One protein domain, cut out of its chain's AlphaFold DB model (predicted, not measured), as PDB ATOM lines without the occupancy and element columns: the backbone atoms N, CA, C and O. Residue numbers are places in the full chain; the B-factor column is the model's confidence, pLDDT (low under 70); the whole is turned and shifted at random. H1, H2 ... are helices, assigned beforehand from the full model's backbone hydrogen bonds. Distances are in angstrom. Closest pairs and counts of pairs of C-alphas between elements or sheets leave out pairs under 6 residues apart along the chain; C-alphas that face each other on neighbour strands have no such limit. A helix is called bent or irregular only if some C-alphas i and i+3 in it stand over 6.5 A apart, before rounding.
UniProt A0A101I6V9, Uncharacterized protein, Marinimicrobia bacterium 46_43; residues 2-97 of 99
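What this domain is: This is residues 2 to 97 of the 99 residues of an uncharacterized protein of Marinimicrobia bacterium 46_43 (UniProt A0A101I6V9). Three long helices run back and forth in a loose zigzag, H1 out, H2 back and H3 out again, joined by two tight turns. H2 meets H1 near one turn and H3 near the other, H1 and H3 come near each other without touching, and residues 2 to 12 of H1 and residues 84 to 97, of which 84 to 95 belong to H3, stick out free. The printed part has 96 residues, with three named helices in the order H1, H2, H3 along the chain and no named strand, and its class is all helix. The whole is loose, with a radius of gyration of the C-alphas of 16.5 A, and elongated, spanning 51 by 28 by 21 A.

How they stand to each other: Start at the first printed residue with H1, residues 2 to 30, and go on through a tight link to H2, residues 33 to 62. These two helices form a helical hairpin: they run opposite ways at a shallow tilt of 17 degrees. Look at residues 27 to 30 of H1 and residues 39 to 46 of H2, where alone they touch; the closest C-alphas of the two helices are those of Ser 27 and Ile 43, 6.9 A apart. Another tight link leads to H3, residues 66 to 95, which forms a second helical hairpin with H2. H2 and H3 run opposite ways at a shallow tilt of 21 degrees. They touch with residues 58 to 62 of H2 and residues 68 to 69 of H3 alone, and there the C-alphas of Ala 61 and Leu 69, the closest of the two helices, are 5.8 A apart. Centre to centre, H1 and H2 are 16.7 A apart, and H2 and H3 are 16.1 A apart. H1 and H3 are near each other, with 7 pairs of C-alphas within 10 A and no pair within 8 A. Follow the backbone O of residue i to the N of residue i+4 in H1 and H3, and each such pair is within hydrogen-bond range; in H2 this holds for 24 of 26 pairs.

Where its parts are: Find C-alpha 2 at (-23.163, -60.122, -4.416), where H1 begins; from there the helix runs to Ile 30, 42.3 A from first to last C-alpha. H2 begins at C-alpha 33, (-32.397, -35.548, -47.277), and reaches Gly 62 with 40.2 A between its first and last C-alphas. Look closely at its early residues: H2 is irregular, with 9.2 A between C-alphas 34 and 37, and it has a kink of 44 degrees near residue 40. H3 runs from Ile 66 to Lys 95 over 43.3 A, and you will find its last C-alpha at (-18.009, -29.999, -43.991).

The domain as a whole: The printed part runs from residue 2 to residue 97 without a cut, and both of its links, H1 to H2 and H2 to H3, are tight. The two C-alphas farthest apart are those of Lys 2 and Asp 34, at 52.9 A, while the first and last printed C-alphas, of Lys 2 and Asn 97, are 52.2 A apart. Leave out the stretches that stand free, and the remaining 71 residues span 46 by 20 by 19 A. In the B-factor column the mean pLDDT of the printed part is 70.9, and 35 residues are under 70, among them residues 60 to 64, 67 to 71 and 87 to 97. By helix, the model's mean confidence is 75 in H1, 71 in H2 and 68 in H3.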
ATOM      1  N   LYS A   2     -23.217 -61.517  -3.922       73.81
ATOM      2  CA  LYS A   2     -23.163 -60.122  -4.416       73.81
ATOM      3  C   LYS A   2     -22.420 -59.954  -5.752       73.81
ATOM      4  O   LYS A   2     -22.929 -59.284  -6.634       73.81
ATOM      5  N   VAL A   3     -21.286 -60.636  -5.940       80.19
ATOM      6  CA  VAL A   3     -20.470 -60.533  -7.170       80.19
ATOM      7  C   VAL A   3     -21.215 -61.021  -8.418       80.19
ATOM      8  O   VAL A   3     -21.205 -60.339  -9.435       80.19
ATOM      9  N   LEU A   4     -21.920 -62.156  -8.337       85.44
ATOM     10  CA  LEU A   4     -22.700 -62.687  -9.463       85.44
ATOM     11  C   LEU A   4     -23.847 -61.739  -9.850       85.44
ATOM     12  O   LEU A   4     -24.086 -61.499 -11.029       85.44
ATOM     13  N   SER A   5     -24.514 -61.155  -8.847       75.94
ATOM     14  CA  SER A   5     -25.546 -60.135  -9.059       75.94
ATOM     15  C   SER A   5     -24.968 -58.879  -9.716       75.94
ATOM     16  O   SER A   5     -25.541 -58.386 -10.683       75.94
ATOM     17  N   SER A   6     -23.807 -58.395  -9.263       77.50
ATOM     18  CA  SER A   6     -23.131 -57.245  -9.874       77.50
ATOM     19  C   SER A   6     -22.734 -57.509 -11.324       77.50
ATOM     20  O   SER A   6     -22.952 -56.646 -12.167       77.50
ATOM     21  N   ILE A   7     -22.210 -58.700 -11.633       84.44
ATOM     22  CA  ILE A   7     -21.872 -59.085 -13.008       84.44
ATOM     23  C   ILE A   7     -23.130 -59.054 -13.878       84.44
ATOM     24  O   ILE A   7     -23.120 -58.377 -14.896       84.44
ATOM     25  N   LEU A   8     -24.230 -59.685 -13.447       78.19
ATOM     26  CA  LEU A   8     -25.504 -59.665 -14.179       78.19
ATOM     27  C   LEU A   8     -26.001 -58.242 -14.463       78.19
ATOM     28  O   LEU A   8     -26.400 -57.945 -15.589       78.19
ATOM     29  N   TRP A   9     -25.939 -57.349 -13.474       74.00
ATOM     30  CA  TRP A   9     -26.330 -55.949 -13.642       74.00
ATOM     31  C   TRP A   9     -25.427 -55.188 -14.617       74.00
ATOM     32  O   TRP A   9     -25.933 -54.403 -15.418       74.00
ATOM     33  N   ILE A  10     -24.116 -55.441 -14.598       78.25
ATOM     34  CA  ILE A  10     -23.169 -54.846 -15.550       78.25
ATOM     35  C   ILE A  10     -23.475 -55.326 -16.971       78.25
ATOM     36  O   ILE A  10     -23.546 -54.505 -17.885       78.25
ATOM     37  N   THR A  11     -23.709 -56.627 -17.171       80.56
ATOM     38  CA  THR A  11     -24.020 -57.176 -18.499       80.56
ATOM     39  C   THR A  11     -25.350 -56.648 -19.024       80.56
ATOM     40  O   THR A  11     -25.440 -56.278 -20.194       80.56
ATOM     41  N   LEU A  12     -26.370 -56.556 -18.163       75.00
ATOM     42  CA  LEU A  12     -27.661 -55.964 -18.513       75.00
ATOM     43  C   LEU A  12     -27.505 -54.489 -18.891       75.00
ATOM     44  O   LEU A  12     -27.958 -54.092 -19.961       75.00
ATOM     45  N   GLY A  13     -26.794 -53.701 -18.079       73.50
ATOM     46  CA  GLY A  13     -26.528 -52.289 -18.362       73.50
ATOM     47  C   GLY A  13     -25.767 -52.076 -19.675       73.50
ATOM     48  O   GLY A  13     -26.158 -51.238 -20.491       73.50
ATOM     49  N   ALA A  14     -24.727 -52.875 -19.928       77.81
ATOM     50  CA  ALA A  14     -23.965 -52.841 -21.174       77.81
ATOM     51  C   ALA A  14     -24.822 -53.242 -22.389       77.81
ATOM     52  O   ALA A  14     -24.769 -52.581 -23.430       77.81
ATOM     53  N   GLY A  15     -25.656 -54.277 -22.252       76.69
ATOM     54  CA  GLY A  15     -26.589 -54.716 -23.289       76.69
ATOM     55  C   GLY A  15     -27.617 -53.640 -23.637       76.69
ATOM     56  O   GLY A  15     -27.823 -53.332 -24.813       76.69
ATOM     57  N   THR A  16     -28.207 -52.992 -22.629       73.38
ATOM     58  CA  THR A  16     -29.138 -51.876 -22.840       73.38
ATOM     59  C   THR A  16     -28.446 -50.701 -23.532       73.38
ATOM     60  O   THR A  16     -28.982 -50.161 -24.501       73.38
ATOM     61  N   ALA A  17     -27.233 -50.337 -23.103       74.94
ATOM     62  CA  ALA A  17     -26.456 -49.274 -23.738       74.94
ATOM     63  C   ALA A  17     -26.162 -49.580 -25.218       74.94
ATOM     64  O   ALA A  17     -26.342 -48.714 -26.078       74.94
ATOM     65  N   PHE A  18     -25.784 -50.820 -25.540       77.94
ATOM     66  CA  PHE A  18     -25.546 -51.257 -26.915       77.94
ATOM     67  C   PHE A  18     -26.803 -51.150 -27.792       77.94
ATOM     68  O   PHE A  18     -26.736 -50.612 -28.900       77.94
ATOM     69  N   ILE A  19     -27.958 -51.606 -27.294       75.44
ATOM     70  CA  ILE A  19     -29.239 -51.524 -28.015       75.44
ATOM     71  C   ILE A  19     -29.614 -50.063 -28.285       75.44
ATOM     72  O   ILE A  19     -29.991 -49.714 -29.407       75.44
ATOM     73  N   VAL A  20     -29.456 -49.188 -27.287       72.06
ATOM     74  CA  VAL A  20     -29.712 -47.750 -27.444       72.06
ATOM     75  C   VAL A  20     -28.803 -47.156 -28.519       72.06
ATOM     76  O   VAL A  20     -29.296 -46.470 -29.412       72.06
ATOM     77  N   LEU A  21     -27.499 -47.443 -28.487       74.19
ATOM     78  CA  LEU A  21     -26.544 -46.949 -29.485       74.19
ATOM     79  C   LEU A  21     -26.878 -47.432 -30.899       74.19
ATOM     80  O   LEU A  21     -26.878 -46.638 -31.843       74.19
ATOM     81  N   LYS A  22     -27.212 -48.717 -31.056       75.31
ATOM     82  CA  LYS A  22     -27.629 -49.283 -32.344       75.31
ATOM     83  C   LYS A  22     -28.908 -48.635 -32.867       75.31
ATOM     84  O   LYS A  22     -28.965 -48.309 -34.050       75.31
ATOM     85  N   SER A  23     -29.884 -48.380 -31.996       70.88
ATOM     86  CA  SER A  23     -31.118 -47.672 -32.351       70.88
ATOM     87  C   SER A  23     -30.836 -46.259 -32.879       70.88
ATOM     88  O   SER A  23     -31.365 -45.886 -33.926       70.88
ATOM     89  N   GLN A  24     -29.950 -45.497 -32.222       70.12
ATOM     90  CA  GLN A  24     -29.543 -44.168 -32.707       70.12
ATOM     91  C   GLN A  24     -28.874 -44.250 -34.079       70.12
ATOM     92  O   GLN A  24     -29.213 -43.493 -34.988       70.12
ATOM     93  N   TRP A  25     -27.933 -45.183 -34.238       74.06
ATOM     94  CA  TRP A  25     -27.194 -45.352 -35.484       74.06
ATOM     95  C   TRP A  25     -28.112 -45.728 -36.653       74.06
ATOM     96  O   TRP A  25     -27.978 -45.178 -37.745       74.06
ATOM     97  N   TRP A  26     -29.096 -46.602 -36.419       73.25
ATOM     98  CA  TRP A  26     -30.124 -46.930 -37.409       73.25
ATOM     99  C   TRP A  26     -30.983 -45.731 -37.788       73.25
ATOM    100  O   TRP A  26     -31.202 -45.513 -38.977       73.25
ATOM    101  N   SER A  27     -31.425 -44.928 -36.814       69.62
ATOM    102  CA  SER A  27     -32.183 -43.713 -37.119       69.62
ATOM    103  C   SER A  27     -31.399 -42.789 -38.046       69.62
ATOM    104  O   SER A  27     -31.963 -42.311 -39.023       69.62
ATOM    105  N   VAL A  28     -30.100 -42.587 -37.802       70.75
ATOM    106  CA  VAL A  28     -29.294 -41.711 -38.660       70.75
ATOM    107  C   VAL A  28     -29.052 -42.307 -40.044       70.75
ATOM    108  O   VAL A  28     -29.171 -41.594 -41.034       70.75
ATOM    109  N   LYS A  29     -28.773 -43.611 -40.141       72.38
ATOM    110  CA  LYS A  29     -28.523 -44.271 -41.431       72.38
ATOM    111  C   LYS A  29     -29.737 -44.228 -42.371       72.38
ATOM    112  O   LYS A  29     -29.567 -44.200 -43.585       72.38
ATOM    113  N   ILE A  30     -30.949 -44.245 -41.816       71.06
ATOM    114  CA  ILE A  30     -32.202 -44.284 -42.588       71.06
ATOM    115  C   ILE A  30     -32.674 -42.875 -42.991       71.06
ATOM    116  O   ILE A  30     -33.449 -42.731 -43.936       71.06
ATOM    117  N   ILE A  31     -32.210 -41.819 -42.317       71.50
ATOM    118  CA  ILE A  31     -32.557 -40.441 -42.678       71.50
ATOM    119  C   ILE A  31     -31.894 -40.101 -44.014       71.50
ATOM    120  O   ILE A  31     -30.673 -40.124 -44.138       71.50
ATOM    121  N   HIS A  32     -32.707 -39.793 -45.022       72.19
ATOM    122  CA  HIS A  32     -32.242 -39.272 -46.307       72.19
ATOM    123  C   HIS A  32     -32.798 -37.860 -46.514       72.19
ATOM    124  O   HIS A  32     -33.976 -37.622 -46.195       72.19
ATOM    125  N   PRO A  33     -31.977 -36.926 -47.031       66.31
ATOM    126  CA  PRO A  33     -32.397 -35.548 -47.277       66.31
ATOM    127  C   PRO A  33     -33.526 -35.474 -48.312       66.31
ATOM    128  O   PRO A  33     -34.411 -34.633 -48.190       66.31
ATOM    129  N   ASP A  34     -33.581 -36.432 -49.239       73.31
ATOM    130  CA  ASP A  34     -34.559 -36.467 -50.333       73.31
ATOM    131  C   ASP A  34     -35.983 -36.831 -49.879       73.31
ATOM    132  O   ASP A  34     -36.953 -36.630 -50.605       73.31
ATOM    133  N   ARG A  35     -36.148 -37.369 -48.658       70.38
ATOM    134  CA  ARG A  35     -37.458 -37.774 -48.109       70.38
ATOM    135  C   ARG A  35     -37.757 -37.106 -46.770       70.38
ATOM    136  O   ARG A  35     -37.997 -37.772 -45.762       70.38
ATOM    137  N   ILE A  36     -37.807 -35.771 -46.777       69.50
ATOM    138  CA  ILE A  36     -37.986 -34.913 -45.590       69.50
ATOM    139  C   ILE A  36     -39.149 -35.364 -44.686       69.50
ATOM    140  O   ILE A  36     -38.950 -35.512 -43.482       69.50
ATOM    141  N   ARG A  37     -40.357 -35.619 -45.223       68.50
ATOM    142  CA  ARG A  37     -41.530 -36.018 -44.404       68.50
ATOM    143  C   ARG A  37     -41.314 -37.337 -43.663       68.50
ATOM    144  O   ARG A  37     -41.600 -37.413 -42.468       68.50
ATOM    145  N   SER A  38     -40.797 -38.353 -44.350       64.56
ATOM    146  CA  SER A  38     -40.556 -39.677 -43.765       64.56
ATOM    147  C   SER A  38     -39.414 -39.635 -42.752       64.56
ATOM    148  O   SER A  38     -39.562 -40.154 -41.647       64.56
ATOM    149  N   SER A  39     -38.330 -38.924 -43.073       67.12
ATOM    150  CA  SER A  39     -37.203 -38.689 -42.167       67.12
ATOM    151  C   SER A  39     -37.639 -37.962 -40.887       67.12
ATOM    152  O   SER A  39     -37.289 -38.386 -39.788       67.12
ATOM    153  N   LYS A  40     -38.486 -36.926 -40.991       70.06
ATOM    154  CA  LYS A  40     -39.012 -36.191 -39.824       70.06
ATOM    155  C   LYS A  40     -39.873 -37.085 -38.927       70.06
ATOM    156  O   LYS A  40     -39.743 -37.039 -37.706       70.06
ATOM    157  N   ARG A  41     -40.715 -37.934 -39.526       69.38
ATOM    158  CA  ARG A  41     -41.560 -38.892 -38.795       69.38
ATOM    159  C   ARG A  41     -40.727 -39.963 -38.090       69.38
ATOM    160  O   ARG A  41     -41.061 -40.338 -36.973       69.38
ATOM    161  N   LEU A  42     -39.626 -40.400 -38.701       69.62
ATOM    162  CA  LEU A  42     -38.699 -41.375 -38.126       69.62
ATOM    163  C   LEU A  42     -37.898 -40.791 -36.953       69.62
ATOM    164  O   LEU A  42     -37.710 -41.470 -35.947       69.62
ATOM    165  N   ILE A  43     -37.507 -39.515 -37.032       71.38
ATOM    166  CA  ILE A  43     -36.869 -38.793 -35.919       71.38
ATOM    167  C   ILE A  43     -37.841 -38.641 -34.742       71.38
ATOM    168  O   ILE A  43     -37.498 -38.997 -33.616       71.38
ATOM    169  N   ILE A  44     -39.056 -38.139 -34.994       71.62
ATOM    170  CA  ILE A  44     -40.057 -37.891 -33.944       71.62
ATOM    171  C   ILE A  44     -40.543 -39.213 -33.340       71.62
ATOM    172  O   ILE A  44     -40.523 -39.376 -32.123       71.62
ATOM    173  N   GLY A  45     -40.921 -40.183 -34.176       71.06
ATOM    174  CA  GLY A  45     -41.370 -41.502 -33.730       71.06
ATOM    175  C   GLY A  45     -40.275 -42.262 -32.984       71.06
ATOM    176  O   GLY A  45     -40.518 -42.800 -31.907       71.06
ATOM    177  N   GLY A  46     -39.042 -42.233 -33.499       69.06
ATOM    178  CA  GLY A  46     -37.885 -42.825 -32.833       69.06
ATOM    179  C   GLY A  46     -37.577 -42.168 -31.487       69.06
ATOM    180  O   GLY A  46     -37.218 -42.868 -30.543       69.06
ATOM    181  N   ALA A  47     -37.753 -40.849 -31.362       75.81
ATOM    182  CA  ALA A  47     -37.603 -40.145 -30.091       75.81
ATOM    183  C   ALA A  47     -38.694 -40.538 -29.084       75.81
ATOM    184  O   ALA A  47     -38.363 -40.845 -27.941       75.81
ATOM    185  N   ILE A  48     -39.963 -40.587 -29.508       73.69
ATOM    186  CA  ILE A  48     -41.099 -40.983 -28.659       73.69
ATOM    187  C   ILE A  48     -40.898 -42.398 -28.110       73.69
ATOM    188  O   ILE A  48     -40.960 -42.592 -26.900       73.69
ATOM    189  N   ILE A  49     -40.581 -43.373 -28.970       72.44
ATOM    190  CA  ILE A  49     -40.354 -44.768 -28.552       72.44
ATOM    191  C   ILE A  49     -39.218 -44.853 -27.525       72.44
ATOM    192  O   ILE A  49     -39.324 -45.570 -26.532       72.44
ATOM    193  N   ARG A  50     -38.138 -44.087 -27.724       72.38
ATOM    194  CA  ARG A  50     -37.009 -44.050 -26.787       72.38
ATOM    195  C   ARG A  50     -37.410 -43.507 -25.423       72.38
ATOM    196  O   ARG A  50     -37.037 -44.095 -24.414       72.38
ATOM    197  N   TRP A  51     -38.165 -42.412 -25.400       77.88
ATOM    198  CA  TRP A  51     -38.665 -41.831 -24.158       77.88
ATOM    199  C   TRP A  51     -39.642 -42.761 -23.444       77.88
ATOM    200  O   TRP A  51     -39.554 -42.875 -22.230       77.88
ATOM    201  N   ILE A  52     -40.488 -43.499 -24.169       73.81
ATOM    202  CA  ILE A  52     -41.351 -44.532 -23.577       73.81
ATOM    203  C   ILE A  52     -40.506 -45.613 -22.891       73.81
ATOM    204  O   ILE A  52     -40.749 -45.927 -21.728       73.81
ATOM    205  N   PHE A  53     -39.476 -46.139 -23.562       71.38
ATOM    206  CA  PHE A  53     -38.579 -47.140 -22.970       71.38
ATOM    207  C   PHE A  53     -37.853 -46.620 -21.726       71.38
ATOM    208  O   PHE A  53     -37.790 -47.316 -20.715       71.38
ATOM    209  N   ILE A  54     -37.331 -45.392 -21.781       74.25
ATOM    210  CA  ILE A  54     -36.661 -44.754 -20.641       74.25
ATOM    211  C   ILE A  54     -37.638 -44.581 -19.477       74.25
ATOM    212  O   ILE A  54     -37.297 -44.920 -18.349       74.25
ATOM    213  N   SER A  55     -38.860 -44.117 -19.744       76.44
ATOM    214  CA  SER A  55     -39.896 -43.960 -18.723       76.44
ATOM    215  C   SER A  55     -40.272 -45.291 -18.078       76.44
ATOM    216  O   SER A  55     -40.395 -45.344 -16.862       76.44
ATOM    217  N   ILE A  56     -40.391 -46.379 -18.847       72.56
ATOM    218  CA  ILE A  56     -40.653 -47.720 -18.294       72.56
ATOM    219  C   ILE A  56     -39.501 -48.166 -17.386       72.56
ATOM    220  O   ILE A  56     -39.746 -48.628 -16.274       72.56
ATOM    221  N   ILE A  57     -38.250 -47.984 -17.825       71.06
ATOM    222  CA  ILE A  57     -37.063 -48.311 -17.019       71.06
ATOM    223  C   ILE A  57     -37.036 -47.471 -15.736       71.06
ATOM    224  O   ILE A  57     -36.717 -47.996 -14.672       71.06
ATOM    225  N   PHE A  58     -37.410 -46.193 -15.806       69.75
ATOM    226  CA  PHE A  58     -37.481 -45.331 -14.631       69.75
ATOM    227  C   PHE A  58     -38.611 -45.674 -13.682       69.75
ATOM    228  O   PHE A  58     -38.387 -45.693 -12.477       69.75
ATOM    229  N   ILE A  59     -39.792 -46.003 -14.191       72.75
ATOM    230  CA  ILE A  59     -40.888 -46.492 -13.358       72.75
ATOM    231  C   ILE A  59     -40.440 -47.770 -12.640       72.75
ATOM    232  O   ILE A  59     -40.535 -47.843 -11.419       72.75
ATOM    233  N   ALA A  60     -39.851 -48.726 -13.366       66.44
ATOM    234  CA  ALA A  60     -39.334 -49.967 -12.794       66.44
ATOM    235  C   ALA A  60     -38.242 -49.727 -11.733       66.44
ATOM    236  O   ALA A  60     -38.265 -50.351 -10.676       66.44
ATOM    237  N   ALA A  61     -37.305 -48.808 -11.980       66.44
ATOM    238  CA  ALA A  61     -36.231 -48.476 -11.043       66.44
ATOM    239  C   ALA A  61     -36.710 -47.654  -9.828       66.44
ATOM    240  O   ALA A  61     -36.155 -47.793  -8.735       66.44
ATOM    241  N   GLY A  62     -37.760 -46.842  -9.989       64.88
ATOM    242  CA  GLY A  62     -38.368 -46.048  -8.919       64.88
ATOM    243  C   GLY A  62     -38.938 -46.896  -7.781       64.88
ATOM    244  O   GLY A  62     -38.917 -46.455  -6.635       64.88
ATOM    245  N   PHE A  63     -39.346 -48.137  -8.062       68.94
ATOM    246  CA  PHE A  63     -39.789 -49.088  -7.037       68.94
ATOM    247  C   PHE A  63     -38.660 -49.599  -6.125       68.94
ATOM    248  O   PHE A  63     -38.953 -50.125  -5.056       68.94
ATOM    249  N   TYR A  64     -37.385 -49.446  -6.513       66.56
ATOM    250  CA  TYR A  64     -36.246 -49.984  -5.759       66.56
ATOM    251  C   TYR A  64     -35.394 -48.905  -5.072       66.56
ATOM    252  O   TYR A  64     -34.993 -49.101  -3.927       66.56
ATOM    253  N   SER A  65     -35.089 -47.776  -5.733       72.44
ATOM    254  CA  SER A  65     -34.382 -46.640  -5.110       72.44
ATOM    255  C   SER A  65     -34.333 -45.401  -6.017       72.44
ATOM    256  O   SER A  65     -33.771 -45.442  -7.114       72.44
ATOM    257  N   ILE A  66     -34.817 -44.257  -5.518       70.88
ATOM    258  CA  ILE A  66     -34.735 -42.942  -6.193       70.88
ATOM    259  C   ILE A  66     -33.283 -42.519  -6.480       70.88
ATOM    260  O   ILE A  66     -33.010 -41.883  -7.496       70.88
ATOM    261  N   ALA A  67     -32.321 -42.895  -5.633       64.31
ATOM    262  CA  ALA A  67     -30.915 -42.558  -5.859       64.31
ATOM    263  C   ALA A  67     -30.331 -43.320  -7.062       64.31
ATOM    264  O   ALA A  67     -29.647 -42.733  -7.900       64.31
ATOM    265  N   ALA A  68     -30.647 -44.614  -7.192       67.19
ATOM    266  CA  ALA A  68     -30.226 -45.419  -8.339       67.19
ATOM    267  C   ALA A  68     -30.833 -44.893  -9.650       67.19
ATOM    268  O   ALA A  68     -30.143 -44.813 -10.666       67.19
ATOM    269  N   LEU A  69     -32.096 -44.456  -9.604       68.75
ATOM    270  CA  LEU A  69     -32.783 -43.799 -10.715       68.75
ATOM    271  C   LEU A  69     -32.019 -42.564 -11.216       68.75
ATOM    272  O   LEU A  69     -31.731 -42.454 -12.408       68.75
ATOM    273  N   LEU A  70     -31.659 -41.657 -10.301       67.50
ATOM    274  CA  LEU A  70     -30.944 -40.421 -10.626       67.50
ATOM    275  C   LEU A  70     -29.563 -40.699 -11.229       67.50
ATOM    276  O   LEU A  70     -29.179 -40.038 -12.192       67.50
ATOM    277  N   ILE A  71     -28.844 -41.705 -10.726       68.44
ATOM    278  CA  ILE A  71     -27.523 -42.090 -11.248       68.44
ATOM    279  C   ILE A  71     -27.631 -42.670 -12.663       68.44
ATOM    280  O   ILE A  71     -26.837 -42.313 -13.538       68.44
ATOM    281  N   VAL A  72     -28.619 -43.535 -12.919       70.38
ATOM    282  CA  VAL A  72     -28.857 -44.102 -14.256       70.38
ATOM    283  C   VAL A  72     -29.290 -43.011 -15.235       70.38
ATOM    284  O   VAL A  72     -28.787 -42.963 -16.359       70.38
ATOM    285  N   PHE A  73     -30.157 -42.089 -14.805       71.25
ATOM    286  CA  PHE A  73     -30.559 -40.938 -15.613       71.25
ATOM    287  C   PHE A  73     -29.388 -40.026 -15.951       71.25
ATOM    288  O   PHE A  73     -29.188 -39.706 -17.123       71.25
ATOM    289  N   ALA A  74     -28.592 -39.644 -14.952       68.06
ATOM    290  CA  ALA A  74     -27.417 -38.811 -15.153       68.06
ATOM    291  C   ALA A  74     -26.437 -39.490 -16.117       68.06
ATOM    292  O   ALA A  74     -26.043 -38.887 -17.110       68.06
ATOM    293  N   SER A  75     -26.140 -40.776 -15.908       68.50
ATOM    294  CA  SER A  75     -25.253 -41.551 -16.786       68.50
ATOM    295  C   SER A  75     -25.767 -41.611 -18.229       68.50
ATOM    296  O   SER A  75     -25.000 -41.429 -19.177       68.50
ATOM    297  N   TYR A  76     -27.076 -41.813 -18.413       73.62
ATOM    298  CA  TYR A  76     -27.719 -41.793 -19.727       73.62
ATOM    299  C   TYR A  76     -27.603 -40.420 -20.401       73.62
ATOM    300  O   TYR A  76     -27.220 -40.329 -21.570       73.62
ATOM    301  N   MET A  77     -27.901 -39.344 -19.667       73.75
ATOM    302  CA  MET A  77     -27.840 -37.975 -20.178       73.75
ATOM    303  C   MET A  77     -26.411 -37.573 -20.542       73.75
ATOM    304  O   MET A  77     -26.192 -37.036 -21.628       73.75
ATOM    305  N   THR A  78     -25.431 -37.901 -19.701       70.56
ATOM    306  CA  THR A  78     -24.013 -37.632 -19.966       70.56
ATOM    307  C   THR A  78     -23.520 -38.395 -21.190       70.56
ATOM    308  O   THR A  78     -22.910 -37.794 -22.075       70.56
ATOM    309  N   SER A  79     -23.841 -39.690 -21.304       69.25
ATOM    310  CA  SER A  79     -23.512 -40.490 -22.491       69.25
ATOM    311  C   SER A  79     -24.117 -39.881 -23.759       69.25
ATOM    312  O   SER A  79     -23.424 -39.691 -24.760       69.25
ATOM    313  N   ARG A  80     -25.388 -39.462 -23.703       67.31
ATOM    314  CA  ARG A  80     -26.066 -38.810 -24.827       67.31
ATOM    315  C   ARG A  80     -25.392 -37.500 -25.240       67.31
ATOM    316  O   ARG A  80     -25.213 -37.279 -26.437       67.31
ATOM    317  N   ILE A  81     -25.029 -36.646 -24.282       70.88
ATOM    318  CA  ILE A  81     -24.349 -35.372 -24.552       70.88
ATOM    319  C   ILE A  81     -22.981 -35.626 -25.189       70.88
ATOM    320  O   ILE A  81     -22.686 -35.036 -26.223       70.88
ATOM    321  N   LEU A  82     -22.184 -36.549 -24.637       71.06
ATOM    322  CA  LEU A  82     -20.873 -36.915 -25.185       71.06
ATOM    323  C   LEU A  82     -20.971 -37.412 -26.628       71.06
ATOM    324  O   LEU A  82     -20.217 -36.964 -27.491       71.06
ATOM    325  N   ILE A  83     -21.922 -38.304 -26.909       70.25
ATOM    326  CA  ILE A  83     -22.134 -38.837 -28.259       70.25
ATOM    327  C   ILE A  83     -22.508 -37.716 -29.226       70.25
ATOM    328  O   ILE A  83     -21.930 -37.654 -30.309       70.25
ATOM    329  N   LEU A  84     -23.435 -36.830 -28.843       70.38
ATOM    330  CA  LEU A  84     -23.823 -35.683 -29.667       70.38
ATOM    331  C   LEU A  84     -22.632 -34.767 -29.940       70.38
ATOM    332  O   LEU A  84     -22.441 -34.363 -31.081       70.38
ATOM    333  N   PHE A  85     -21.796 -34.509 -28.934       70.19
ATOM    334  CA  PHE A  85     -20.605 -33.675 -29.075       70.19
ATOM    335  C   PHE A  85     -19.587 -34.283 -30.049       70.19
ATOM    336  O   PHE A  85     -19.090 -33.603 -30.946       70.19
ATOM    337  N   ILE A  86     -19.311 -35.585 -29.921       71.06
ATOM    338  CA  ILE A  86     -18.407 -36.318 -30.823       71.06
ATOM    339  C   ILE A  86     -18.957 -36.317 -32.254       71.06
ATOM    340  O   ILE A  86     -18.212 -36.097 -33.211       71.06
ATOM    341  N   TRP A  87     -20.260 -36.550 -32.407       67.25
ATOM    342  CA  TRP A  87     -20.920 -36.560 -33.710       67.25
ATOM    343  C   TRP A  87     -20.942 -35.183 -34.368       67.25
ATOM    344  O   TRP A  87     -20.627 -35.083 -35.551       67.25
ATOM    345  N   GLN A  88     -21.263 -34.131 -33.615       67.75
ATOM    346  CA  GLN A  88     -21.268 -32.758 -34.108       67.75
ATOM    347  C   GLN A  88     -19.866 -32.340 -34.562       67.75
ATOM    348  O   GLN A  88     -19.707 -31.885 -35.694       67.75
ATOM    349  N   LYS A  89     -18.835 -32.619 -33.753       69.38
ATOM    350  CA  LYS A  89     -17.432 -32.362 -34.110       69.38
ATOM    351  C   LYS A  89     -17.020 -33.082 -35.399       69.38
ATOM    352  O   LYS A  89     -16.350 -32.503 -36.251       69.38
ATOM    353  N   ARG A  90     -17.433 -34.343 -35.574       65.56
ATOM    354  CA  ARG A  90     -17.165 -35.110 -36.803       65.56
ATOM    355  C   ARG A  90     -17.914 -34.533 -38.012       65.56
ATOM    356  O   ARG A  90     -17.359 -34.522 -39.105       65.56
ATOM    357  N   PHE A  91     -19.142 -34.053 -37.834       63.94
ATOM    358  CA  PHE A  91     -19.940 -33.465 -38.912       63.94
ATOM    359  C   PHE A  91     -19.377 -32.113 -39.382       63.94
ATOM    360  O   PHE A  91     -19.277 -31.877 -40.584       63.94
ATOM    361  N   GLU A  92     -18.951 -31.255 -38.452       62.91
ATOM    362  CA  GLU A  92     -18.286 -29.976 -38.749       62.91
ATOM    363  C   GLU A  92     -16.942 -30.189 -39.456       62.91
ATOM    364  O   GLU A  92     -16.686 -29.571 -40.487       62.91
ATOM    365  N   SER A  93     -16.126 -31.138 -38.982       61.59
ATOM    366  CA  SER A  93     -14.862 -31.494 -39.637       61.59
ATOM    367  C   SER A  93     -15.054 -32.022 -41.062       61.59
ATOM    368  O   SER A  93     -14.195 -31.793 -41.907       61.59
ATOM    369  N   ASN A  94     -16.158 -32.721 -41.345       57.81
ATOM    370  CA  ASN A  94     -16.414 -33.272 -42.676       57.81
ATOM    371  C   ASN A  94     -16.960 -32.220 -43.656       57.81
ATOM    372  O   ASN A  94     -16.748 -32.349 -44.854       57.81
ATOM    373  N   LYS A  95     -17.614 -31.156 -43.165       55.19
ATOM    374  CA  LYS A  95     -18.009 -29.999 -43.991       55.19
ATOM    375  C   LYS A  95     -16.807 -29.207 -44.517       55.19
ATOM    376  O   LYS A  95     -16.896 -28.659 -45.607       55.19
ATOM    377  N   GLY A  96     -15.697 -29.168 -43.776       54.25
ATOM    378  CA  GLY A  96     -14.472 -28.468 -44.187       54.25
ATOM    379  C   GLY A  96     -13.693 -29.130 -45.334       54.25
ATOM    380  O   GLY A  96     -12.842 -28.475 -45.916       54.25
ATOM    381  N   ASN A  97     -13.991 -30.390 -45.677       52.59
ATOM    382  CA  ASN A  97     -13.338 -31.149 -46.758       52.59
ATOM    383  C   ASN A  97     -14.149 -31.189 -48.071       52.59
ATOM    384  O   ASN A  97     -13.802 -31.941 -48.977       52.59
TER     385      ASN A  97